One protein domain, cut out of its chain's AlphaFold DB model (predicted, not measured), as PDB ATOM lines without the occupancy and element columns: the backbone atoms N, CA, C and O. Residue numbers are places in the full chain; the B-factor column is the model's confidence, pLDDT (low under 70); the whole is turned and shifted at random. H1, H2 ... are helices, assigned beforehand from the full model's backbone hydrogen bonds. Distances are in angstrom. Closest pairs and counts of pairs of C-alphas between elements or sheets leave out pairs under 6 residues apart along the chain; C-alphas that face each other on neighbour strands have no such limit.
ATOM      1  N   ASP A 171      -9.581 -33.888 -20.949       83.88
ATOM      2  CA  ASP A 171      -8.531 -33.251 -20.151       83.88
ATOM      3  C   ASP A 171      -8.590 -33.712 -18.693       83.88
ATOM      4  O   ASP A 171      -7.586 -34.181 -18.158       83.88
ATOM      5  N   PHE A 172      -9.777 -33.690 -18.077       81.94
ATOM      6  CA  PHE A 172      -9.960 -34.187 -16.712       81.94
ATOM      7  C   PHE A 172      -9.599 -35.670 -16.585       81.94
ATOM      8  O   PHE A 172      -8.834 -36.053 -15.700       81.94
ATOM      9  N   LEU A 173     -10.112 -36.516 -17.482       85.25
ATOM     10  CA  LEU A 173      -9.871 -37.957 -17.416       85.25
ATOM     11  C   LEU A 173      -8.375 -38.280 -17.565       85.25
ATOM     12  O   LEU A 173      -7.849 -39.137 -16.850       85.25
ATOM     13  N   ILE A 174      -7.683 -37.599 -18.486       88.12
ATOM     14  CA  ILE A 174      -6.249 -37.784 -18.722       88.12
ATOM     15  C   ILE A 174      -5.442 -37.298 -17.516       88.12
ATOM     16  O   ILE A 174      -4.564 -38.033 -17.061       88.12
ATOM     17  N   GLU A 175      -5.720 -36.107 -16.982       84.56
ATOM     18  CA  GLU A 175      -5.018 -35.593 -15.797       84.56
ATOM     19  C   GLU A 175      -5.194 -36.519 -14.597       84.56
ATOM     20  O   GLU A 175      -4.204 -36.927 -13.977       84.56
ATOM     21  N   LYS A 176      -6.428 -36.957 -14.336       78.62
ATOM     22  CA  LYS A 176      -6.727 -37.879 -13.244       78.62
ATOM     23  C   LYS A 176      -5.967 -39.193 -13.384       78.62
ATOM     24  O   LYS A 176      -5.326 -39.637 -12.434       78.62
ATOM     25  N   PHE A 177      -5.949 -39.787 -14.577       82.88
ATOM     26  CA  PHE A 177      -5.179 -41.004 -14.846       82.88
ATOM     27  C   PHE A 177      -3.668 -40.825 -14.623       82.88
ATOM     28  O   PHE A 177      -2.981 -41.741 -14.162       82.88
ATOM     29  N   LEU A 178      -3.124 -39.654 -14.954       83.12
ATOM     30  CA  LEU A 178      -1.702 -39.357 -14.774       83.12
ATOM     31  C   LEU A 178      -1.345 -39.024 -13.320       83.12
ATOM     32  O   LEU A 178      -0.193 -39.229 -12.934       83.12
ATOM     33  N   SER A 179      -2.306 -38.558 -12.518       78.00
ATOM     34  CA  SER A 179      -2.094 -38.132 -11.131       78.00
ATOM     35  C   SER A 179      -1.541 -39.244 -10.226       78.00
ATOM     36  O   SER A 179      -0.758 -38.964  -9.321       78.00
ATOM     37  N   TYR A 180      -1.857 -40.516 -10.489       68.38
ATOM     38  CA  TYR A 180      -1.373 -41.667  -9.706       68.38
ATOM     39  C   TYR A 180       0.106 -42.001  -9.926       68.38
ATOM     40  O   TYR A 180       0.651 -42.889  -9.274       68.38
ATOM     41  N   LYS A 181       0.779 -41.306 -10.847       66.75
ATOM     42  CA  LYS A 181       2.214 -41.471 -11.079       66.75
ATOM     43  C   LYS A 181       3.030 -40.464 -10.283       66.75
ATOM     44  O   LYS A 181       2.627 -39.319 -10.088       66.75
ATOM     45  N   ASN A 182       4.234 -40.873  -9.900       65.81
ATOM     46  CA  ASN A 182       5.157 -40.007  -9.185       65.81
ATOM     47  C   ASN A 182       5.763 -38.961 -10.130       65.81
ATOM     48  O   ASN A 182       6.533 -39.291 -11.038       65.81
ATOM     49  N   GLN A 183       5.466 -37.685  -9.901       70.19
ATOM     50  CA  GLN A 183       5.920 -36.610 -10.786       70.19
ATOM     51  C   GLN A 183       7.445 -36.449 -10.835       70.19
ATOM     52  O   GLN A 183       7.959 -36.011 -11.857       70.19
ATOM     53  N   LYS A 184       8.184 -36.821  -9.780       61.69
ATOM     54  CA  LYS A 184       9.647 -36.664  -9.738       61.69
ATOM     55  C   LYS A 184      10.372 -37.832 -10.389       61.69
ATOM     56  O   LYS A 184      11.288 -37.628 -11.178       61.69
ATOM     57  N   THR A 185       9.964 -39.060 -10.081       60.38
ATOM     58  CA  THR A 185      10.681 -40.261 -10.538       60.38
ATOM     59  C   THR A 185      10.161 -40.803 -11.874       60.38
ATOM     60  O   THR A 185      10.780 -41.694 -12.455       60.38
ATOM     61  N   GLN A 186       9.036 -40.282 -12.392       65.19
ATOM     62  CA  GLN A 186       8.331 -40.876 -13.543       65.19
ATOM     63  C   GLN A 186       7.941 -39.888 -14.639       65.19
ATOM     64  O   GLN A 186       7.084 -40.203 -15.470       65.19
ATOM     65  N   VAL A 187       8.620 -38.742 -14.714       71.94
ATOM     66  CA  VAL A 187       8.412 -37.694 -15.731       71.94
ATOM     67  C   VAL A 187       8.261 -38.279 -17.145       71.94
ATOM     68  O   VAL A 187       7.294 -37.993 -17.851       71.94
ATOM     69  N   ASN A 188       9.167 -39.178 -17.543       73.19
ATOM     70  CA  ASN A 188       9.154 -39.818 -18.863       73.19
ATOM     71  C   ASN A 188       7.900 -40.671 -19.111       73.19
ATOM     72  O   ASN A 188       7.322 -40.634 -20.199       73.19
ATOM     73  N   SER A 189       7.468 -41.429 -18.102       77.44
ATOM     74  CA  SER A 189       6.286 -42.289 -18.197       77.44
ATOM     75  C   SER A 189       4.990 -41.476 -18.197       77.44
ATOM     76  O   SER A 189       4.021 -41.864 -18.848       77.44
ATOM     77  N   ILE A 190       4.960 -40.347 -17.484       82.38
ATOM     78  CA  ILE A 190       3.842 -39.397 -17.497       82.38
ATOM     79  C   ILE A 190       3.730 -38.753 -18.881       82.38
ATOM     80  O   ILE A 190       2.670 -38.816 -19.498       82.38
ATOM     81  N   ARG A 191       4.832 -38.213 -19.417       85.62
ATOM     82  CA  ARG A 191       4.877 -37.599 -20.755       85.62
ATOM     83  C   ARG A 191       4.471 -38.575 -21.864       85.62
ATOM     84  O   ARG A 191       3.723 -38.195 -22.766       85.62
ATOM     85  N   GLY A 192       4.962 -39.815 -21.795       89.00
ATOM     86  CA  GLY A 192       4.611 -40.884 -22.733       89.00
ATOM     87  C   GLY A 192       3.118 -41.202 -22.699       89.00
ATOM     88  O   GLY A 192       2.443 -41.029 -23.709       89.00
ATOM     89  N   ASN A 193       2.583 -41.546 -21.521       91.31
ATOM     90  CA  ASN A 193       1.155 -41.830 -21.363       91.31
ATOM     91  C   ASN A 193       0.271 -40.655 -21.792       91.31
ATOM     92  O   ASN A 193      -0.734 -40.869 -22.458       91.31
ATOM     93  N   ARG A 194       0.644 -39.418 -21.435       93.75
ATOM     94  CA  ARG A 194      -0.082 -38.214 -21.855       93.75
ATOM     95  C   ARG A 194      -0.153 -38.122 -23.372       93.75
ATOM     96  O   ARG A 194      -1.222 -37.898 -23.917       93.75
ATOM     97  N   THR A 195       0.978 -38.321 -24.048       93.19
ATOM     98  CA  THR A 195       1.041 -38.308 -25.514       93.19
ATOM     99  C   THR A 195       0.143 -39.394 -26.102       93.19
ATOM    100  O   THR A 195      -0.649 -39.098 -26.989       93.19
ATOM    101  N   ASP A 196       0.212 -40.620 -25.581       95.50
ATOM    102  CA  ASP A 196      -0.602 -41.745 -26.055       95.50
ATOM    103  C   ASP A 196      -2.108 -41.478 -25.905       95.50
ATOM    104  O   ASP A 196      -2.876 -41.734 -26.833       95.50
ATOM    105  N   LEU A 197      -2.527 -40.919 -24.765       96.25
ATOM    106  CA  LEU A 197      -3.930 -40.601 -24.498       96.25
ATOM    107  C   LEU A 197      -4.422 -39.365 -25.253       96.25
ATOM    108  O   LEU A 197      -5.567 -39.343 -25.684       96.25
ATOM    109  N   GLN A 198      -3.571 -38.365 -25.479       95.88
ATOM    110  CA  GLN A 198      -3.905 -37.229 -26.342       95.88
ATOM    111  C   GLN A 198      -4.056 -37.663 -27.806       95.88
ATOM    112  O   GLN A 198      -4.947 -37.181 -28.500       95.88
ATOM    113  N   GLN A 199      -3.231 -38.608 -28.276       96.38
ATOM    114  CA  GLN A 199      -3.414 -39.215 -29.596       96.38
ATOM    115  C   GLN A 199      -4.737 -39.979 -29.663       96.38
ATOM    116  O   GLN A 199      -5.477 -39.812 -30.626       96.38
ATOM    117  N   PHE A 200      -5.054 -40.770 -28.635       97.56
ATOM    118  CA  PHE A 200      -6.332 -41.477 -28.542       97.56
ATOM    119  C   PHE A 200      -7.528 -40.518 -28.560       97.56
ATOM    120  O   PHE A 200      -8.409 -40.675 -29.399       97.56
ATOM    121  N   CYS A 201      -7.511 -39.483 -27.715       96.50
ATOM    122  CA  CYS A 201      -8.505 -38.409 -27.695       96.50
ATOM    123  C   CYS A 201      -8.676 -37.786 -29.086       96.50
ATOM    124  O   CYS A 201      -9.783 -37.732 -29.609       96.50
ATOM    125  N   SER A 202      -7.579 -37.400 -29.740       96.38
ATOM    126  CA  SER A 202      -7.643 -36.790 -31.067       96.38
ATOM    127  C   SER A 202      -8.238 -37.723 -32.134       96.38
ATOM    128  O   SER A 202      -8.993 -37.264 -32.986       96.38
ATOM    129  N   LEU A 203      -7.955 -39.030 -32.081       97.25
ATOM    130  CA  LEU A 203      -8.568 -40.017 -32.981       97.25
ATOM    131  C   LEU A 203     -10.057 -40.255 -32.675       97.25
ATOM    132  O   LEU A 203     -10.835 -40.521 -33.593       97.25
ATOM    133  N   MET A 204     -10.456 -40.150 -31.406       96.69
ATOM    134  CA  MET A 204     -11.852 -40.236 -30.970       96.69
ATOM    135  C   MET A 204     -12.656 -39.006 -31.387       96.69
ATOM    136  O   MET A 204     -13.783 -39.153 -31.844       96.69
ATOM    137  N   LEU A 205     -12.075 -37.807 -31.293       94.12
ATOM    138  CA  LEU A 205     -12.705 -36.571 -31.763       94.12
ATOM    139  C   LEU A 205     -12.930 -36.569 -33.281       94.12
ATOM    140  O   LEU A 205     -13.869 -35.928 -33.746       94.12
ATOM    141  N   GLY A 206     -12.131 -37.341 -34.024       93.69
ATOM    142  CA  GLY A 206     -12.256 -37.478 -35.470       93.69
ATOM    143  C   GLY A 206     -11.870 -36.204 -36.223       93.69
ATOM    144  O   GLY A 206     -11.281 -35.281 -35.666       93.69
ATOM    145  N   ASP A 207     -12.169 -36.190 -37.518       95.88
ATOM    146  CA  ASP A 207     -12.100 -35.013 -38.383       95.88
ATOM    147  C   ASP A 207     -13.018 -35.254 -39.592       95.88
ATOM    148  O   ASP A 207     -12.717 -36.059 -40.484       95.88
ATOM    149  N   GLU A 208     -14.161 -34.568 -39.610       92.06
ATOM    150  CA  GLU A 208     -15.188 -34.730 -40.643       92.06
ATOM    151  C   GLU A 208     -14.674 -34.374 -42.042       92.06
ATOM    152  O   GLU A 208     -15.115 -34.977 -43.021       92.06
ATOM    153  N   LYS A 209     -13.676 -33.484 -42.157       93.56
ATOM    154  CA  LYS A 209     -13.068 -33.125 -43.452       93.56
ATOM    155  C   LYS A 209     -12.387 -34.316 -44.119       93.56
ATOM    156  O   LYS A 209     -12.267 -34.353 -45.340       93.56
ATOM    157  N   PHE A 210     -11.951 -35.286 -43.319       93.06
ATOM    158  CA  PHE A 210     -11.348 -36.535 -43.781       93.06
ATOM    159  C   PHE A 210     -12.296 -37.733 -43.632       93.06
ATOM    160  O   PHE A 210     -11.854 -38.876 -43.733       93.06
ATOM    161  N   GLY A 211     -13.589 -37.493 -43.382       92.31
ATOM    162  CA  GLY A 211     -14.600 -38.543 -43.243       92.31
ATOM    163  C   GLY A 211     -14.453 -39.398 -41.981       92.31
ATOM    164  O   GLY A 211     -14.977 -40.511 -41.939       92.31
ATOM    165  N   VAL A 212     -13.738 -38.920 -40.957       94.88
ATOM    166  CA  VAL A 212     -13.598 -39.632 -39.680       94.88
ATOM    167  C   VAL A 212     -14.565 -39.016 -38.666       94.88
ATOM    168  O   VAL A 212     -14.326 -37.891 -38.234       94.88
ATOM    169  N   PRO A 213     -15.633 -39.720 -38.254       94.44
ATOM    170  CA  PRO A 213     -16.622 -39.155 -37.341       94.44
ATOM    171  C   PRO A 213     -16.082 -39.028 -35.913       94.44
ATOM    172  O   PRO A 213     -15.208 -39.798 -35.493       94.44
ATOM    173  N   LYS A 214     -16.670 -38.095 -35.156       94.44
ATOM    174  CA  LYS A 214     -16.514 -38.004 -33.702       94.44
ATOM    175  C   LYS A 214     -17.149 -39.225 -33.030       94.44
ATOM    176  O   LYS A 214     -18.241 -39.651 -33.397       94.44
ATOM    177  N   ARG A 215     -16.468 -39.771 -32.024       93.69
ATOM    178  CA  ARG A 215     -16.875 -40.931 -31.225       93.69
ATOM    179  C   ARG A 215     -16.918 -40.562 -29.753       93.69
ATOM    180  O   ARG A 215     -16.060 -39.824 -29.269       93.69
ATOM    181  N   LYS A 216     -17.877 -41.139 -29.038       91.81
ATOM    182  CA  LYS A 216     -17.939 -41.116 -27.575       91.81
ATOM    183  C   LYS A 216     -17.549 -42.486 -27.045       91.81
ATOM    184  O   LYS A 216     -17.913 -43.496 -27.641       91.81
ATOM    185  N   ILE A 217     -16.835 -42.528 -25.923       93.25
ATOM    186  CA  ILE A 217     -16.307 -43.778 -25.351       93.25
ATOM    187  C   ILE A 217     -17.423 -44.814 -25.117       93.25
ATOM    188  O   ILE A 217     -17.227 -46.002 -25.377       93.25
ATOM    189  N   MET A 218     -18.583 -44.357 -24.637       91.50
ATOM    190  CA  MET A 218     -19.732 -45.205 -24.297       91.50
ATOM    191  C   MET A 218     -20.541 -45.677 -25.510       91.50
ATOM    192  O   MET A 218     -21.219 -46.698 -25.415       91.50
ATOM    193  N   ASP A 219     -20.431 -44.974 -26.638       92.12
ATOM    194  CA  ASP A 219     -21.243 -45.223 -27.836       92.12
ATOM    195  C   ASP A 219     -20.482 -46.016 -28.907       92.12
ATOM    196  O   ASP A 219     -21.043 -46.360 -29.949       92.12
ATOM    197  N   CYS A 220     -19.196 -46.306 -28.673       95.00
ATOM    198  CA  CYS A 220     -18.383 -47.076 -29.604       95.00
ATOM    199  C   CYS A 220     -18.953 -48.478 -29.826       95.00
ATOM    200  O   CYS A 220     -19.269 -49.207 -28.883       95.00
ATOM    201  N   ARG A 221     -18.997 -48.877 -31.098       95.75
ATOM    202  CA  ARG A 221     -19.348 -50.229 -31.548       95.75
ATOM    203  C   ARG A 221     -18.135 -50.928 -32.157       95.75
ATOM    204  O   ARG A 221     -17.039 -50.372 -32.209       95.75
ATOM    205  N   LEU A 222     -18.306 -52.167 -32.614       96.31
ATOM    206  CA  LEU A 222     -17.207 -52.938 -33.201       96.31
ATOM    207  C   LEU A 222     -16.599 -52.232 -34.419       96.31
ATOM    208  O   LEU A 222     -15.379 -52.188 -34.553       96.31
ATOM    209  N   GLU A 223     -17.434 -51.601 -35.239       96.50
ATOM    210  CA  GLU A 223     -17.019 -50.853 -36.424       96.50
ATOM    211  C   GLU A 223     -16.110 -49.670 -36.052       96.50
ATOM    212  O   GLU A 223     -15.148 -49.366 -36.761       96.50
ATOM    213  N   ASP A 224     -16.365 -49.035 -34.903       97.12
ATOM    214  CA  ASP A 224     -15.529 -47.960 -34.369       97.12
ATOM    215  C   ASP A 224     -14.176 -48.477 -33.895       97.12
ATOM    216  O   ASP A 224     -13.149 -47.863 -34.185       97.12
ATOM    217  N   ILE A 225     -14.153 -49.625 -33.216       97.50
ATOM    218  CA  ILE A 225     -12.909 -50.274 -32.788       97.50
ATOM    219  C   ILE A 225     -12.053 -50.647 -34.003       97.50
ATOM    220  O   ILE A 225     -10.846 -50.397 -34.015       97.50
ATOM    221  N   GLU A 226     -12.666 -51.186 -35.057       96.50
ATOM    222  CA  GLU A 226     -11.984 -51.508 -36.312       96.50
ATOM    223  C   GLU A 226     -11.497 -50.260 -37.060       96.50
ATOM    224  O   GLU A 226     -10.417 -50.267 -37.661       96.50
ATOM    225  N   ALA A 227     -12.262 -49.166 -37.030       96.25
ATOM    226  CA  ALA A 227     -11.842 -47.884 -37.591       96.25
ATOM    227  C   ALA A 227     -10.648 -47.296 -36.823       96.25
ATOM    228  O   ALA A 227      -9.656 -46.901 -37.436       96.25
ATOM    229  N   LEU A 228     -10.690 -47.305 -35.488       97.19
ATOM    230  CA  LEU A 228      -9.579 -46.871 -34.639       97.19
ATOM    231  C   LEU A 228      -8.335 -47.724 -34.878       97.19
ATOM    232  O   LEU A 228      -7.248 -47.174 -35.041       97.19
ATOM    233  N   LYS A 229      -8.484 -49.051 -34.971       96.50
ATOM    234  CA  LYS A 229      -7.385 -49.963 -35.311       96.50
ATOM    235  C   LYS A 229      -6.714 -49.559 -36.628       96.50
ATOM    236  O   LYS A 229      -5.491 -49.435 -36.666       96.50
ATOM    237  N   ARG A 230      -7.500 -49.280 -37.676       95.06
ATOM    238  CA  ARG A 230      -6.999 -48.809 -38.982       95.06
ATOM    239  C   ARG A 230      -6.316 -47.442 -38.922       95.06
ATOM    240  O   ARG A 230      -5.393 -47.198 -39.693       95.06
ATOM    241  N   LEU A 231      -6.748 -46.545 -38.039       96.19
ATOM    242  CA  LEU A 231      -6.076 -45.258 -37.829       96.19
ATOM    243  C   LEU A 231      -4.749 -45.442 -37.083       96.19
ATOM    244  O   LEU A 231      -3.738 -44.865 -37.476       96.19
ATOM    245  N   TYR A 232      -4.720 -46.296 -36.055       95.81
ATOM    246  CA  TYR A 232      -3.511 -46.597 -35.285       95.81
ATOM    247  C   TYR A 232      -2.393 -47.205 -36.131       95.81
ATOM    248  O   TYR A 232      -1.229 -46.896 -35.892       95.81
ATOM    249  N   THR A 233      -2.708 -48.024 -37.132       94.31
ATOM    250  CA  THR A 233      -1.688 -48.590 -38.033       94.31
ATOM    251  C   THR A 233      -1.093 -47.550 -38.991       94.31
ATOM    252  O   THR A 233      -0.062 -47.806 -39.614       94.31
ATOM    253  N   GLN A 234      -1.695 -46.361 -39.077       93.38
ATOM    254  CA  GLN A 234      -1.268 -45.273 -39.954       93.38
ATOM    255  C   GLN A 234      -0.627 -44.090 -39.215       93.38
ATOM    256  O   GLN A 234      -0.115 -43.189 -39.876       93.38
ATOM    257  N   ILE A 235      -0.625 -44.063 -37.876       93.81
ATOM    258  CA  ILE A 235      -0.037 -42.931 -37.146       93.81
ATOM    259  C   ILE A 235       1.476 -42.831 -37.402       93.81
ATOM    260  O   ILE A 235       2.174 -43.849 -37.361       93.81
ATOM    261  N   PRO A 236       2.018 -41.618 -37.588       93.25
ATOM    262  CA  PRO A 236       3.458 -41.403 -37.605       93.25
ATOM    263  C   PRO A 236       4.027 -41.269 -36.184       93.25
ATOM    264  O   PRO A 236       3.316 -41.081 -35.189       93.25
ATOM    265  N   VAL A 237       5.354 -41.317 -36.082       90.12
ATOM    266  CA  VAL A 237       6.103 -40.940 -34.879       90.12
ATOM    267  C   VAL A 237       6.101 -39.410 -34.748       90.12
ATOM    268  O   VAL A 237       6.851 -38.704 -35.418       90.12
ATOM    269  N   VAL A 238       5.263 -38.888 -33.848       88.81
ATOM    270  CA  VAL A 238       5.022 -37.439 -33.658       88.81
ATOM    271  C   VAL A 238       6.183 -36.659 -33.023       88.81
ATOM    272  O   VAL A 238       6.079 -35.458 -32.813       88.81
ATOM    273  N   GLN A 239       7.295 -37.320 -32.688       84.69
ATOM    274  CA  GLN A 239       8.513 -36.656 -32.206       84.69
ATOM    275  C   GLN A 239       9.325 -35.995 -33.334       84.69
ATOM    276  O   GLN A 239      10.328 -35.343 -33.047       84.69
ATOM    277  N   HIS A 240       8.930 -36.168 -34.599       86.75
ATOM    278  CA  HIS A 240       9.544 -35.469 -35.724       86.75
ATOM    279  C   HIS A 240       9.307 -33.949 -35.617       86.75
ATOM    280  O   HIS A 240       8.211 -33.519 -35.261       86.75
ATOM    281  N   GLN A 241      10.317 -33.134 -35.940       87.00
ATOM    282  CA  GLN A 241      10.283 -31.672 -35.752       87.00
ATOM    283  C   GLN A 241       9.109 -30.995 -36.496       87.00
ATOM    284  O   GLN A 241       8.444 -30.120 -35.944       87.00
ATOM    285  N   ASP A 242       8.794 -31.481 -37.701       89.44
ATOM    286  CA  ASP A 242       7.691 -30.994 -38.544       89.44
ATOM    287  C   ASP A 242       6.293 -31.335 -37.998       89.44
ATOM    288  O   ASP A 242       5.298 -30.854 -38.531       89.44
ATOM    289  N   LEU A 243       6.199 -32.194 -36.977       90.69
ATOM    290  CA  LEU A 243       4.933 -32.671 -36.412       90.69
ATOM    291  C   LEU A 243       4.688 -32.134 -35.000       90.69
ATOM    292  O   LEU A 243       3.838 -32.654 -34.287       90.69
ATOM    293  N   THR A 244       5.437 -31.125 -34.552       86.38
ATOM    294  CA  THR A 244       5.364 -30.611 -33.173       86.38
ATOM    295  C   THR A 244       3.996 -30.021 -32.805       86.38
ATOM    296  O   THR A 244       3.598 -30.101 -31.640       86.38
ATOM    297  N   ASP A 245       3.246 -29.532 -33.793       89.44
ATOM    298  CA  ASP A 245       1.908 -28.935 -33.688       89.44
ATOM    299  C   ASP A 245       0.752 -29.940 -33.891       89.44
ATOM    300  O   ASP A 245      -0.411 -29.553 -34.015       89.44
ATOM    301  N   TRP A 246       1.034 -31.251 -33.876       93.75
ATOM    302  CA  TRP A 246       0.023 -32.301 -34.089       93.75
ATOM    303  C   TRP A 246      -1.190 -32.209 -33.146       93.75
ATOM    304  O   TRP A 246      -2.270 -32.683 -33.492       93.75
ATOM    305  N   ARG A 247      -1.020 -31.609 -31.959       91.12
ATOM    306  CA  ARG A 247      -2.095 -31.401 -30.975       91.12
ATOM    307  C   ARG A 247      -3.121 -30.370 -31.428       91.12
ATOM    308  O   ARG A 247      -4.288 -30.517 -31.096       91.12
ATOM    309  N   GLU A 248      -2.683 -29.356 -32.168       91.06
ATOM    310  CA  GLU A 248      -3.547 -28.299 -32.700       91.06
ATOM    311  C   GLU A 248      -4.227 -28.759 -33.992       91.06
ATOM    312  O   GLU A 248      -5.416 -28.539 -34.191       91.06
ATOM    313  N   LYS A 249      -3.476 -29.454 -34.857       91.94
ATOM    314  CA  LYS A 249      -3.968 -29.937 -36.156       91.94
ATOM    315  C   LYS A 249      -4.843 -31.187 -36.071       91.94
ATOM    316  O   LYS A 249      -5.681 -31.402 -36.940       91.94
ATOM    317  N   GLY A 250      -4.628 -32.026 -35.060       94.31
ATOM    318  CA  GLY A 250      -5.314 -33.302 -34.889       94.31
ATOM    319  C   GLY A 250      -4.648 -34.469 -35.627       94.31
ATOM    320  O   GLY A 250      -4.076 -34.342 -36.708       94.31
ATOM    321  N   MET A 251      -4.734 -35.662 -35.038       96.19
ATOM    322  CA  MET A 251      -4.080 -36.872 -35.538       96.19
ATOM    323  C   MET A 251      -4.616 -37.340 -36.891       96.19
ATOM    324  O   MET A 251      -3.844 -37.891 -37.670       96.19
ATOM    325  N   VAL A 252      -5.898 -37.118 -37.197       96.81
ATOM    326  CA  VAL A 252      -6.477 -37.501 -38.497       96.81
ATOM    327  C   VAL A 252      -5.861 -36.680 -39.633       96.81
ATOM    328  O   VAL A 252      -5.467 -37.249 -40.656       96.81
ATOM    329  N   TYR A 253      -5.693 -35.369 -39.433       96.06
ATOM    330  CA  TYR A 253      -4.941 -34.520 -40.355       96.06
ATOM    331  C   TYR A 253      -3.500 -35.016 -40.497       96.06
ATOM    332  O   TYR A 253      -3.012 -35.188 -41.608       96.06
ATOM    333  N   ILE A 254      -2.826 -35.294 -39.377       96.12
ATOM    334  CA  ILE A 254      -1.413 -35.694 -39.371       96.12
ATOM    335  C   ILE A 254      -1.198 -37.022 -40.103       96.12
ATOM    336  O   ILE A 254      -0.281 -37.121 -40.915       96.12
ATOM    337  N   ILE A 255      -2.072 -38.012 -39.902       95.38
ATOM    338  CA  ILE A 255      -2.068 -39.256 -40.684       95.38
ATOM    339  C   ILE A 255      -2.128 -38.929 -42.181       95.38
ATOM    340  O   ILE A 255      -1.273 -39.377 -42.946       95.38
ATOM    341  N   ASN A 256      -3.082 -38.090 -42.595       94.44
ATOM    342  CA  ASN A 256      -3.261 -37.718 -43.998       94.44
ATOM    343  C   ASN A 256      -2.102 -36.899 -44.577       94.44
ATOM    344  O   ASN A 256      -1.778 -37.070 -45.750       94.44
ATOM    345  N   PHE A 257      -1.477 -36.043 -43.771       93.50
ATOM    346  CA  PHE A 257      -0.309 -35.251 -44.144       93.50
ATOM    347  C   PHE A 257       0.923 -36.136 -44.367       93.50
ATOM    348  O   PHE A 257       1.662 -35.941 -45.328       93.50
ATOM    349  N   THR A 258       1.128 -37.141 -43.512       93.75
ATOM    350  CA  THR A 258       2.338 -37.982 -43.551       93.75
ATOM    351  C   THR A 258       2.244 -39.212 -44.453       93.75
ATOM    352  O   THR A 258       3.273 -39.815 -44.751       93.75
ATOM    353  N   LYS A 259       1.044 -39.596 -44.911       88.06
ATOM    354  CA  LYS A 259       0.806 -40.896 -45.570       88.06
ATOM    355  C   LYS A 259       1.664 -41.170 -46.811       88.06
ATOM    356  O   LYS A 259       1.915 -42.333 -47.105       88.06
ATOM    357  N   ASN A 260       2.100 -40.124 -47.515       86.69
ATOM    358  CA  ASN A 260       2.847 -40.237 -48.771       86.69
ATOM    359  C   ASN A 260       4.374 -40.132 -48.601       86.69
ATOM    360  O   ASN A 260       5.092 -40.339 -49.571       86.69
ATOM    361  N   ASP A 261       4.876 -39.805 -47.406       88.75
ATOM    362  CA  ASP A 261       6.308 -39.572 -47.160       88.75
ATOM    363  C   ASP A 261       6.786 -40.428 -45.978       88.75
ATOM    364  O   ASP A 261       7.123 -39.952 -44.891       88.75
ATOM    365  N   VAL A 262       6.718 -41.745 -46.178       80.25
ATOM    366  CA  VAL A 262       6.938 -42.742 -45.119       80.25
ATOM    367  C   VAL A 262       8.413 -42.833 -44.708       80.25
ATOM    368  O   VAL A 262       8.715 -43.186 -43.565       80.25
ATOM    369  N   GLU A 263       9.338 -42.480 -45.606       84.75
ATOM    370  CA  GLU A 263      10.770 -42.417 -45.297       84.75
ATOM    371  C   GLU A 263      11.077 -41.298 -44.300       84.75
ATOM    372  O   GLU A 263      11.803 -41.515 -43.320       84.75
ATOM    373  N   LYS A 264      10.473 -40.122 -44.512       90.44
ATOM    374  CA  LYS A 264      10.598 -38.978 -43.611       90.44
ATOM    375  C   LYS A 264       9.822 -39.199 -42.312       90.44
ATOM    376  O   LYS A 264      10.364 -39.019 -41.218       90.44
ATOM    377  N   TYR A 265       8.570 -39.640 -42.411       91.81
ATOM    378  CA  TYR A 265       7.673 -39.824 -41.271       91.81
ATOM    379  C   TYR A 265       7.507 -41.299 -40.923       91.81
ATOM    380  O   TYR A 265       6.516 -41.953 -41.250       91.81
ATOM    381  N   LYS A 266       8.490 -41.820 -40.187       89.81
ATOM    382  CA  LYS A 266       8.487 -43.216 -39.743       89.81
ATOM    383  C   LYS A 266       7.244 -43.539 -38.915       89.81
ATOM    384  O   LYS A 266       6.850 -42.771 -38.035       89.81
ATOM    385  N   LYS A 267       6.682 -44.723 -39.146       91.56
ATOM    386  CA  LYS A 267       5.605 -45.299 -38.329       91.56
ATOM    387  C   LYS A 267       6.180 -45.971 -37.075       91.56
ATOM    388  O   LYS A 267       7.340 -46.386 -37.085       91.56
ATOM    389  N   PRO A 268       5.423 -46.090 -35.973       91.62
ATOM    390  CA  PRO A 268       5.859 -46.867 -34.822       91.62
ATOM    391  C   PRO A 268       6.000 -48.355 -35.170       91.62
ATOM    392  O   PRO A 268       5.213 -48.907 -35.933       91.62
ATOM    393  N   VAL A 269       6.972 -49.022 -34.548       92.81
ATOM    394  CA  VAL A 269       7.079 -50.492 -34.576       92.81
ATOM    395  C   VAL A 269       5.918 -51.145 -33.820       92.81
ATOM    396  O   VAL A 269       5.310 -50.507 -32.954       92.81
ATOM    397  N   LEU A 270       5.670 -52.436 -34.071       95.06
ATOM    398  CA  LEU A 270       4.579 -53.201 -33.445       95.06
ATOM    399  C   LEU A 270       4.503 -53.017 -31.924       95.06
ATOM    400  O   LEU A 270       3.451 -52.681 -31.383       95.06
ATOM    401  N   SER A 271       5.635 -53.178 -31.234       91.62
ATOM    402  CA  SER A 271       5.704 -53.053 -29.773       91.62
ATOM    403  C   SER A 271       5.369 -51.642 -29.278       91.62
ATOM    404  O   SER A 271       4.816 -51.481 -28.192       91.62
ATOM    405  N   GLY A 272       5.648 -50.617 -30.089       92.06
ATOM    406  CA  GLY A 272       5.256 -49.237 -29.816       92.06
ATOM    407  C   GLY A 272       3.740 -49.049 -29.885       92.06
ATOM    408  O   GLY A 272       3.164 -48.461 -28.973       92.06
ATOM    409  N   LEU A 273       3.083 -49.586 -30.920       94.75
ATOM    410  CA  LEU A 273       1.618 -49.538 -31.054       94.75
ATOM    411  C   LEU A 273       0.916 -50.336 -29.952       94.75
ATOM    412  O   LEU A 273      -0.011 -49.832 -29.318       94.75
ATOM    413  N   GLN A 274       1.398 -51.543 -29.663       95.12
ATOM    414  CA  GLN A 274       0.871 -52.375 -28.580       95.12
ATOM    415  C   GLN A 274       1.020 -51.690 -27.214       95.12
ATOM    416  O   GLN A 274       0.104 -51.746 -26.395       95.12
ATOM    417  N   GLY A 275       2.131 -50.979 -26.980       93.12
ATOM    418  CA  GLY A 275       2.324 -50.156 -25.784       93.12
ATOM    419  C   GLY A 275       1.283 -49.038 -25.648       93.12
ATOM    420  O   GLY A 275       0.701 -48.876 -24.574       93.12
ATOM    421  N   LYS A 276       0.986 -48.319 -26.741       94.81
ATOM    422  CA  LYS A 276      -0.055 -47.274 -26.780       94.81
ATOM    423  C   LYS A 276      -1.432 -47.840 -26.450       94.81
ATOM    424  O   LYS A 276      -2.112 -47.340 -25.558       94.81
ATOM    425  N   ILE A 277      -1.809 -48.926 -27.124       96.19
ATOM    426  CA  ILE A 277      -3.085 -49.621 -26.911       96.19
ATOM    427  C   ILE A 277      -3.195 -50.126 -25.472       96.19
ATOM    428  O   ILE A 277      -4.237 -49.962 -24.840       96.19
ATOM    429  N   LYS A 278      -2.111 -50.666 -24.906       93.62
ATOM    430  CA  LYS A 278      -2.079 -51.066 -23.498       93.62
ATOM    431  C   LYS A 278      -2.367 -49.882 -22.565       93.62
ATOM    432  O   LYS A 278      -3.138 -50.032 -21.618       93.62
ATOM    433  N   THR A 279      -1.780 -48.711 -22.824       93.00
ATOM    434  CA  THR A 279      -2.058 -47.490 -22.049       93.00
ATOM    435  C   THR A 279      -3.530 -47.092 -22.131       93.00
ATOM    436  O   THR A 279      -4.113 -46.780 -21.096       93.00
ATOM    437  N   ILE A 280      -4.138 -47.165 -23.318       95.31
ATOM    438  CA  ILE A 280      -5.560 -46.852 -23.538       95.31
ATOM    439  C   ILE A 280      -6.458 -47.826 -22.783       95.31
ATOM    440  O   ILE A 280      -7.345 -47.399 -22.056       95.31
ATOM    441  N   LYS A 281      -6.205 -49.134 -22.882       92.38
ATOM    442  CA  LYS A 281      -6.983 -50.143 -22.148       92.38
ATOM    443  C   LYS A 281      -6.921 -49.925 -20.638       92.38
ATOM    444  O   LYS A 281      -7.941 -50.038 -19.968       92.38
ATOM    445  N   ARG A 282      -5.746 -49.573 -20.099       87.44
ATOM    446  CA  ARG A 282      -5.611 -49.217 -18.678       87.44
ATOM    447  C   ARG A 282      -6.404 -47.952 -18.345       87.44
ATOM    448  O   ARG A 282      -7.135 -47.944 -17.371       87.44
ATOM    449  N   PHE A 283      -6.317 -46.920 -19.180       90.88
ATOM    450  CA  PHE A 283      -7.111 -45.700 -19.025       90.88
ATOM    451  C   PHE A 283      -8.625 -45.977 -19.021       90.88
ATOM    452  O   PHE A 283      -9.332 -45.482 -18.154       90.88
ATOM    453  N   LEU A 284      -9.126 -46.817 -19.930       90.56
ATOM    454  CA  LEU A 284     -10.547 -47.175 -20.006       90.56
ATOM    455  C   LEU A 284     -11.024 -47.973 -18.784       90.56
ATOM    456  O   LEU A 284     -12.127 -47.748 -18.288       90.56
ATOM    457  N   LYS A 285     -10.186 -48.882 -18.273       83.38
ATOM    458  CA  LYS A 285     -10.448 -49.565 -17.000       83.38
ATOM    459  C   LYS A 285     -10.569 -48.544 -15.871       83.38
ATOM    460  O   LYS A 285     -11.555 -48.568 -15.148       83.38
ATOM    461  N   ASP A 286      -9.619 -47.618 -15.786       78.44
ATOM    462  CA  ASP A 286      -9.554 -46.570 -14.768       78.44
ATOM    463  C   ASP A 286     -10.782 -45.646 -14.759       78.44
ATOM    464  O   ASP A 286     -11.375 -45.425 -13.705       78.44
ATOM    465  N   ILE A 287     -11.217 -45.129 -15.912       80.88
ATOM    466  CA  ILE A 287     -12.364 -44.202 -15.955       80.88
ATOM    467  C   ILE A 287     -13.685 -44.870 -15.545       80.88
ATOM    468  O   ILE A 287     -14.506 -44.227 -14.892       80.88
ATOM    469  N   LYS A 288     -13.865 -46.168 -15.850       79.06
ATOM    470  CA  LYS A 288     -15.027 -46.971 -15.421       79.06
ATOM    471  C   LYS A 288     -15.174 -47.000 -13.898       79.06
ATOM    472  O   LYS A 288     -16.280 -47.158 -13.393       79.06
ATOM    473  N   LEU A 289     -14.062 -46.847 -13.182       63.00
ATOM    474  CA  LEU A 289     -13.989 -46.926 -11.726       63.00
ATOM    475  C   LEU A 289     -14.181 -45.562 -11.055       63.00
ATOM    476  O   LEU A 289     -14.814 -45.485 -10.008       63.00
ATOM    477  N   TYR A 290     -13.638 -44.486 -11.635       62.97
ATOM    478  CA  TYR A 290     -13.660 -43.154 -11.011       62.97
ATOM    479  C   TYR A 290     -14.958 -42.379 -11.213       62.97
ATOM    480  O   TYR A 290     -15.267 -41.487 -10.419       62.97
ATOM    481  N   ASP A 291     -15.666 -42.658 -12.299       65.56
ATOM    482  CA  ASP A 291     -16.929 -42.007 -12.617       65.56
ATOM    483  C   ASP A 291     -17.963 -43.066 -13.022       65.56
ATOM    484  O   ASP A 291     -18.343 -43.166 -14.195       65.56
ATOM    485  N   PRO A 292     -18.376 -43.920 -12.061       61.94
ATOM    486  CA  PRO A 292     -19.335 -44.981 -12.328       61.94
ATOM    487  C   PRO A 292     -20.681 -44.410 -12.787       61.94
ATOM    488  O   PRO A 292     -21.332 -45.035 -13.615       61.94
ATOM    489  N   GLU A 293     -21.059 -43.195 -12.365       69.81
ATOM    490  CA  GLU A 293     -22.287 -42.535 -12.841       69.81
ATOM    491  C   GLU A 293     -22.355 -42.471 -14.372       69.81
ATOM    492  O   GLU A 293     -23.427 -42.651 -14.951       69.81
ATOM    493  N   LYS A 294     -21.210 -42.253 -15.033       76.81
ATOM    494  CA  LYS A 294     -21.121 -42.162 -16.492       76.81
ATOM    495  C   LYS A 294     -20.637 -43.449 -17.160       76.81
ATOM    496  O   LYS A 294     -21.188 -43.853 -18.182       76.81
ATOM    497  N   TYR A 295     -19.606 -44.090 -16.610       82.69
ATOM    498  CA  TYR A 295     -18.875 -45.167 -17.288       82.69
ATOM    499  C   TYR A 295     -19.132 -46.568 -16.717       82.69
ATOM    500  O   TYR A 295     -18.540 -47.520 -17.222       82.69
ATOM    501  N   GLU A 296     -20.024 -46.761 -15.735       75.75
ATOM    502  CA  GLU A 296     -20.316 -48.087 -15.150       75.75
ATOM    503  C   GLU A 296     -20.599 -49.148 -16.228       75.75
ATOM    504  O   GLU A 296     -20.090 -50.270 -16.162       75.75
ATOM    505  N   LYS A 297     -21.349 -48.789 -17.276       83.00
ATOM    506  CA  LYS A 297     -21.725 -49.699 -18.373       83.00
ATOM    507  C   LYS A 297     -20.682 -49.812 -19.493       83.00
ATOM    508  O   LYS A 297     -20.955 -50.464 -20.495       83.00
ATOM    509  N   LEU A 298     -19.493 -49.218 -19.338       86.88
ATOM    510  CA  LEU A 298     -18.434 -49.271 -20.347       86.88
ATOM    511  C   LEU A 298     -18.086 -50.724 -20.695       86.88
ATOM    512  O   LEU A 298     -17.686 -51.503 -19.820       86.88
ATOM    513  N   ASN A 299     -18.218 -51.080 -21.971       88.81
ATOM    514  CA  ASN A 299     -17.965 -52.428 -22.465       88.81
ATOM    515  C   ASN A 299     -16.459 -52.668 -22.667       88.81
ATOM    516  O   ASN A 299     -15.917 -52.449 -23.749       88.81
ATOM    517  N   LEU A 300     -15.770 -53.109 -21.614       88.25
ATOM    518  CA  LEU A 300     -14.331 -53.382 -21.672       88.25
ATOM    519  C   LEU A 300     -13.980 -54.547 -22.610       88.25
ATOM    520  O   LEU A 300     -12.934 -54.494 -23.247       88.25
ATOM    521  N   GLU A 301     -14.858 -55.544 -22.761       89.25
ATOM    522  CA  GLU A 301     -14.646 -56.672 -23.682       89.25
ATOM    523  C   GLU A 301     -14.613 -56.216 -25.147       89.25
ATOM    524  O   GLU A 301     -13.816 -56.709 -25.947       89.25
ATOM    525  N   LEU A 302     -15.446 -55.232 -25.506       94.12
ATOM    526  CA  LEU A 302     -15.397 -54.591 -26.818       94.12
ATOM    527  C   LEU A 302     -14.054 -53.883 -27.027       94.12
ATOM    528  O   LEU A 302     -13.392 -54.099 -28.042       94.12
ATOM    529  N   TRP A 303     -13.632 -53.069 -26.058       95.19
ATOM    530  CA  TRP A 303     -12.354 -52.356 -26.113       95.19
ATOM    531  C   TRP A 303     -11.145 -53.296 -26.079       95.19
ATOM    532  O   TRP A 303     -10.080 -52.951 -26.594       95.19
ATOM    533  N   ASP A 304     -11.300 -54.513 -25.558       92.44
ATOM    534  CA  ASP A 304     -10.253 -55.523 -25.611       92.44
ATOM    535  C   ASP A 304      -9.953 -56.016 -27.031       92.44
ATOM    536  O   ASP A 304      -8.816 -56.419 -27.304       92.44
ATOM    537  N   LYS A 305     -10.904 -55.864 -27.961       95.38
ATOM    538  CA  LYS A 305     -10.706 -56.125 -29.395       95.38
ATOM    539  C   LYS A 305      -9.847 -55.066 -30.089       95.38
ATOM    540  O   LYS A 305      -9.350 -55.329 -31.185       95.38
ATOM    541  N   LEU A 306      -9.618 -53.899 -29.472       96.38
ATOM    542  CA  LEU A 306      -8.619 -52.948 -29.958       96.38
ATOM    543  C   LEU A 306      -7.231 -53.551 -29.718       96.38
ATOM    544  O   LEU A 306      -6.658 -53.434 -28.636       96.38
ATOM    545  N   ASN A 307      -6.710 -54.233 -30.729       94.88
ATOM    546  CA  ASN A 307      -5.385 -54.832 -30.735       94.88
ATOM    547  C   ASN A 307      -4.777 -54.733 -32.138       94.88
ATOM    548  O   ASN A 307      -5.496 -54.788 -33.137       94.88
ATOM    549  N   VAL A 308      -3.454 -54.604 -32.201       95.31
ATOM    550  CA  VAL A 308      -2.688 -54.575 -33.450       95.31
ATOM    551  C   VAL A 308      -1.705 -55.737 -33.436       95.31
ATOM    552  O   VAL A 308      -0.897 -55.887 -32.513       95.31
ATOM    553  N   GLU A 309      -1.789 -56.556 -34.473       95.56
ATOM    554  CA  GLU A 309      -0.903 -57.673 -34.761       95.56
ATOM    555  C   GLU A 309       0.019 -57.330 -35.933       95.56
ATOM    556  O   GLU A 309      -0.203 -56.376 -36.674       95.56
ATOM    557  N   TYR A 310       1.053 -58.145 -36.134       95.56
ATOM    558  CA  TYR A 310       2.012 -57.955 -37.223       95.56
ATOM    559  C   TYR A 310       1.343 -57.868 -38.607       95.56
ATOM    560  O   TYR A 310       1.705 -57.025 -39.427       95.56
ATOM    561  N   LYS A 311       0.313 -58.692 -38.841       95.50
ATOM    562  CA  LYS A 311      -0.455 -58.719 -40.096       95.50
ATOM    563  C   LYS A 311      -1.266 -57.443 -40.356       95.50
ATOM    564  O   LYS A 311      -1.656 -57.205 -41.489       95.50
ATOM    565  N   ASP A 312      -1.532 -56.651 -39.317       94.75
ATOM    566  CA  ASP A 312      -2.303 -55.408 -39.422       94.75
ATOM    567  C   ASP A 312      -1.422 -54.201 -39.778       94.75
ATOM    568  O   ASP A 312      -1.928 -53.123 -40.093       94.75
ATOM    569  N   LEU A 313      -0.100 -54.350 -39.673       94.44
ATOM    570  CA  LEU A 313       0.853 -53.292 -39.974       94.44
ATOM    571  C   LEU A 313       0.948 -53.044 -41.477       94.44
ATOM    572  O   LEU A 313       0.814 -53.960 -42.287       94.44
ATOM    573  N   THR A 314       1.273 -51.808 -41.851       90.81
ATOM    574  CA  THR A 314       1.683 -51.525 -43.230       90.81
ATOM    575  C   THR A 314       3.045 -52.156 -43.520       90.81
ATOM    576  O   THR A 314       3.823 -52.402 -42.596       90.81
ATOM    577  N   ILE A 315       3.361 -52.374 -44.798       90.75
ATOM    578  CA  ILE A 315       4.617 -53.011 -45.230       90.75
ATOM    579  C   ILE A 315       5.838 -52.280 -44.648       90.75
ATOM    580  O   ILE A 315       6.763 -52.903 -44.137       90.75
ATOM    581  N   GLU A 316       5.820 -50.947 -44.616       89.50
ATOM    582  CA  GLU A 316       6.938 -50.161 -44.080       89.50
ATOM    583  C   GLU A 316       7.089 -50.336 -42.560       89.50
ATOM    584  O   GLU A 316       8.202 -50.390 -42.034       89.50
ATOM    585  N   ALA A 317       5.969 -50.459 -41.839       91.12
ATOM    586  CA  ALA A 317       5.969 -50.721 -40.403       91.12
ATOM    587  C   ALA A 317       6.372 -52.171 -40.076       91.12
ATOM    588  O   ALA A 317       6.989 -52.399 -39.032       91.12
ATOM    589  N   GLN A 318       6.071 -53.132 -40.957       94.50
ATOM    590  CA  GLN A 318       6.564 -54.511 -40.881       94.50
ATOM    591  C   GLN A 318       8.089 -54.548 -41.017       94.50
ATOM    592  O   GLN A 318       8.760 -54.990 -40.086       94.50
ATOM    593  N   ILE A 319       8.637 -53.943 -42.079       90.88
ATOM    594  CA  ILE A 319      10.090 -53.833 -42.300       90.88
ATOM    595  C   ILE A 319      10.778 -53.168 -41.101       90.88
ATOM    596  O   ILE A 319      11.792 -53.654 -40.604       90.88
ATOM    597  N   LEU A 320      10.224 -52.062 -40.590       90.06
ATOM    598  CA  LEU A 320      10.795 -51.386 -39.423       90.06
ATOM    599  C   LEU A 320      10.708 -52.241 -38.149       90.06
ATOM    600  O   LEU A 320      11.605 -52.184 -37.308       90.06
ATOM    601  N   THR A 321       9.628 -53.006 -37.982       92.31
ATOM    602  CA  THR A 321       9.453 -53.917 -36.844       92.31
ATOM    603  C   THR A 321      10.483 -55.037 -36.890       92.31
ATOM    604  O   THR A 321      11.103 -55.314 -35.863       92.31
ATOM    605  N   ASP A 322      10.712 -55.616 -38.068       91.75
ATOM    606  CA  ASP A 322      11.734 -56.634 -38.287       91.75
ATOM    607  C   ASP A 322      13.131 -56.083 -37.996       91.75
ATOM    608  O   ASP A 322      13.813 -56.621 -37.126       91.75
ATOM    609  N   LYS A 323      13.480 -54.918 -38.555       88.88
ATOM    610  CA  LYS A 323      14.759 -54.236 -38.279       88.88
ATOM    611  C   LYS A 323      14.938 -53.785 -36.830       88.88
ATOM    612  O   LYS A 323      16.039 -53.438 -36.409       88.88
ATOM    613  N   ASN A 324      13.866 -53.733 -36.040       90.56
ATOM    614  CA  ASN A 324      13.936 -53.397 -34.620       90.56
ATOM    615  C   ASN A 324      14.070 -54.644 -33.723       90.56
ATOM    616  O   ASN A 324      14.205 -54.488 -32.502       90.56
ATOM    617  N   LYS A 325      14.072 -55.858 -34.295       90.12
ATOM    618  CA  LYS A 325      14.458 -57.082 -33.581       90.12
ATOM    619  C   LYS A 325      15.900 -56.955 -33.110       90.12
ATOM    620  O   LYS A 325      16.756 -56.396 -33.792       90.12
TER     621      LYS A 325
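AT A GLANCE: This is residues 171 to 325 of the 584 residues of an uncharacterized protein of Arcobacter lacus (UniProt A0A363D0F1). Two long helices, H2 and H6, cross near their middles as an X, with shorter helices and long loops packed round them. H1 folds back beside H2 as a hairpin, from which residues 183 to 188 stick out; H3 and H5 meet the last part of H2, H8 packs on H6, and H7 and H9 sit at H6's two ends. The 155 printed residues hold nine named helices, H1 to H9 in order, and no named strand: all helix. The whole is compact, with a radius of gyration of the C-alphas of 15.6 A and spans of 46 by 40 by 31 A.

IN THESE COORDINATES: Find C-alpha 171 at (-8.531, -33.251, -20.151), where H1 begins and runs to 179. H2, residues 187 to 205, covers 26.5 A. Next come H3, 222 to 232, H4, 246 to 249, and H5, 251 to 258. From C-alpha 270 at (4.579, -53.201, -33.445), H6 runs 30.6 A to 290. H7, 292 to 295, H8, 300 to 304, and H9, 315 to 323, follow.

HOW THE PARTS SIT: Start at the hub, H6: it touches H2 about perpendicular, at 82 degrees, C-alphas 196 and 276 being closest at 5.6 A. H1 and H2 form a helical hairpin at a shallow tilt of 25 degrees. H2 touches H5, closest at C-alphas 202 and 251, 5.7 A. H6 and H7 touch only at the corner. Every O i to N i+4 pair is within hydrogen-bond range in H1, H2, H3, H5, H8 and H9, and 16 of 17 in H6; H4 and H7 are too short for one.

THE WHOLE: The printed part has no cut. The links H2 to H3, H3 to H4 and H5 to H6 are long. Look for pLDDT under 70 at residues 180 to 182, 184 to 186 and 289 to 293.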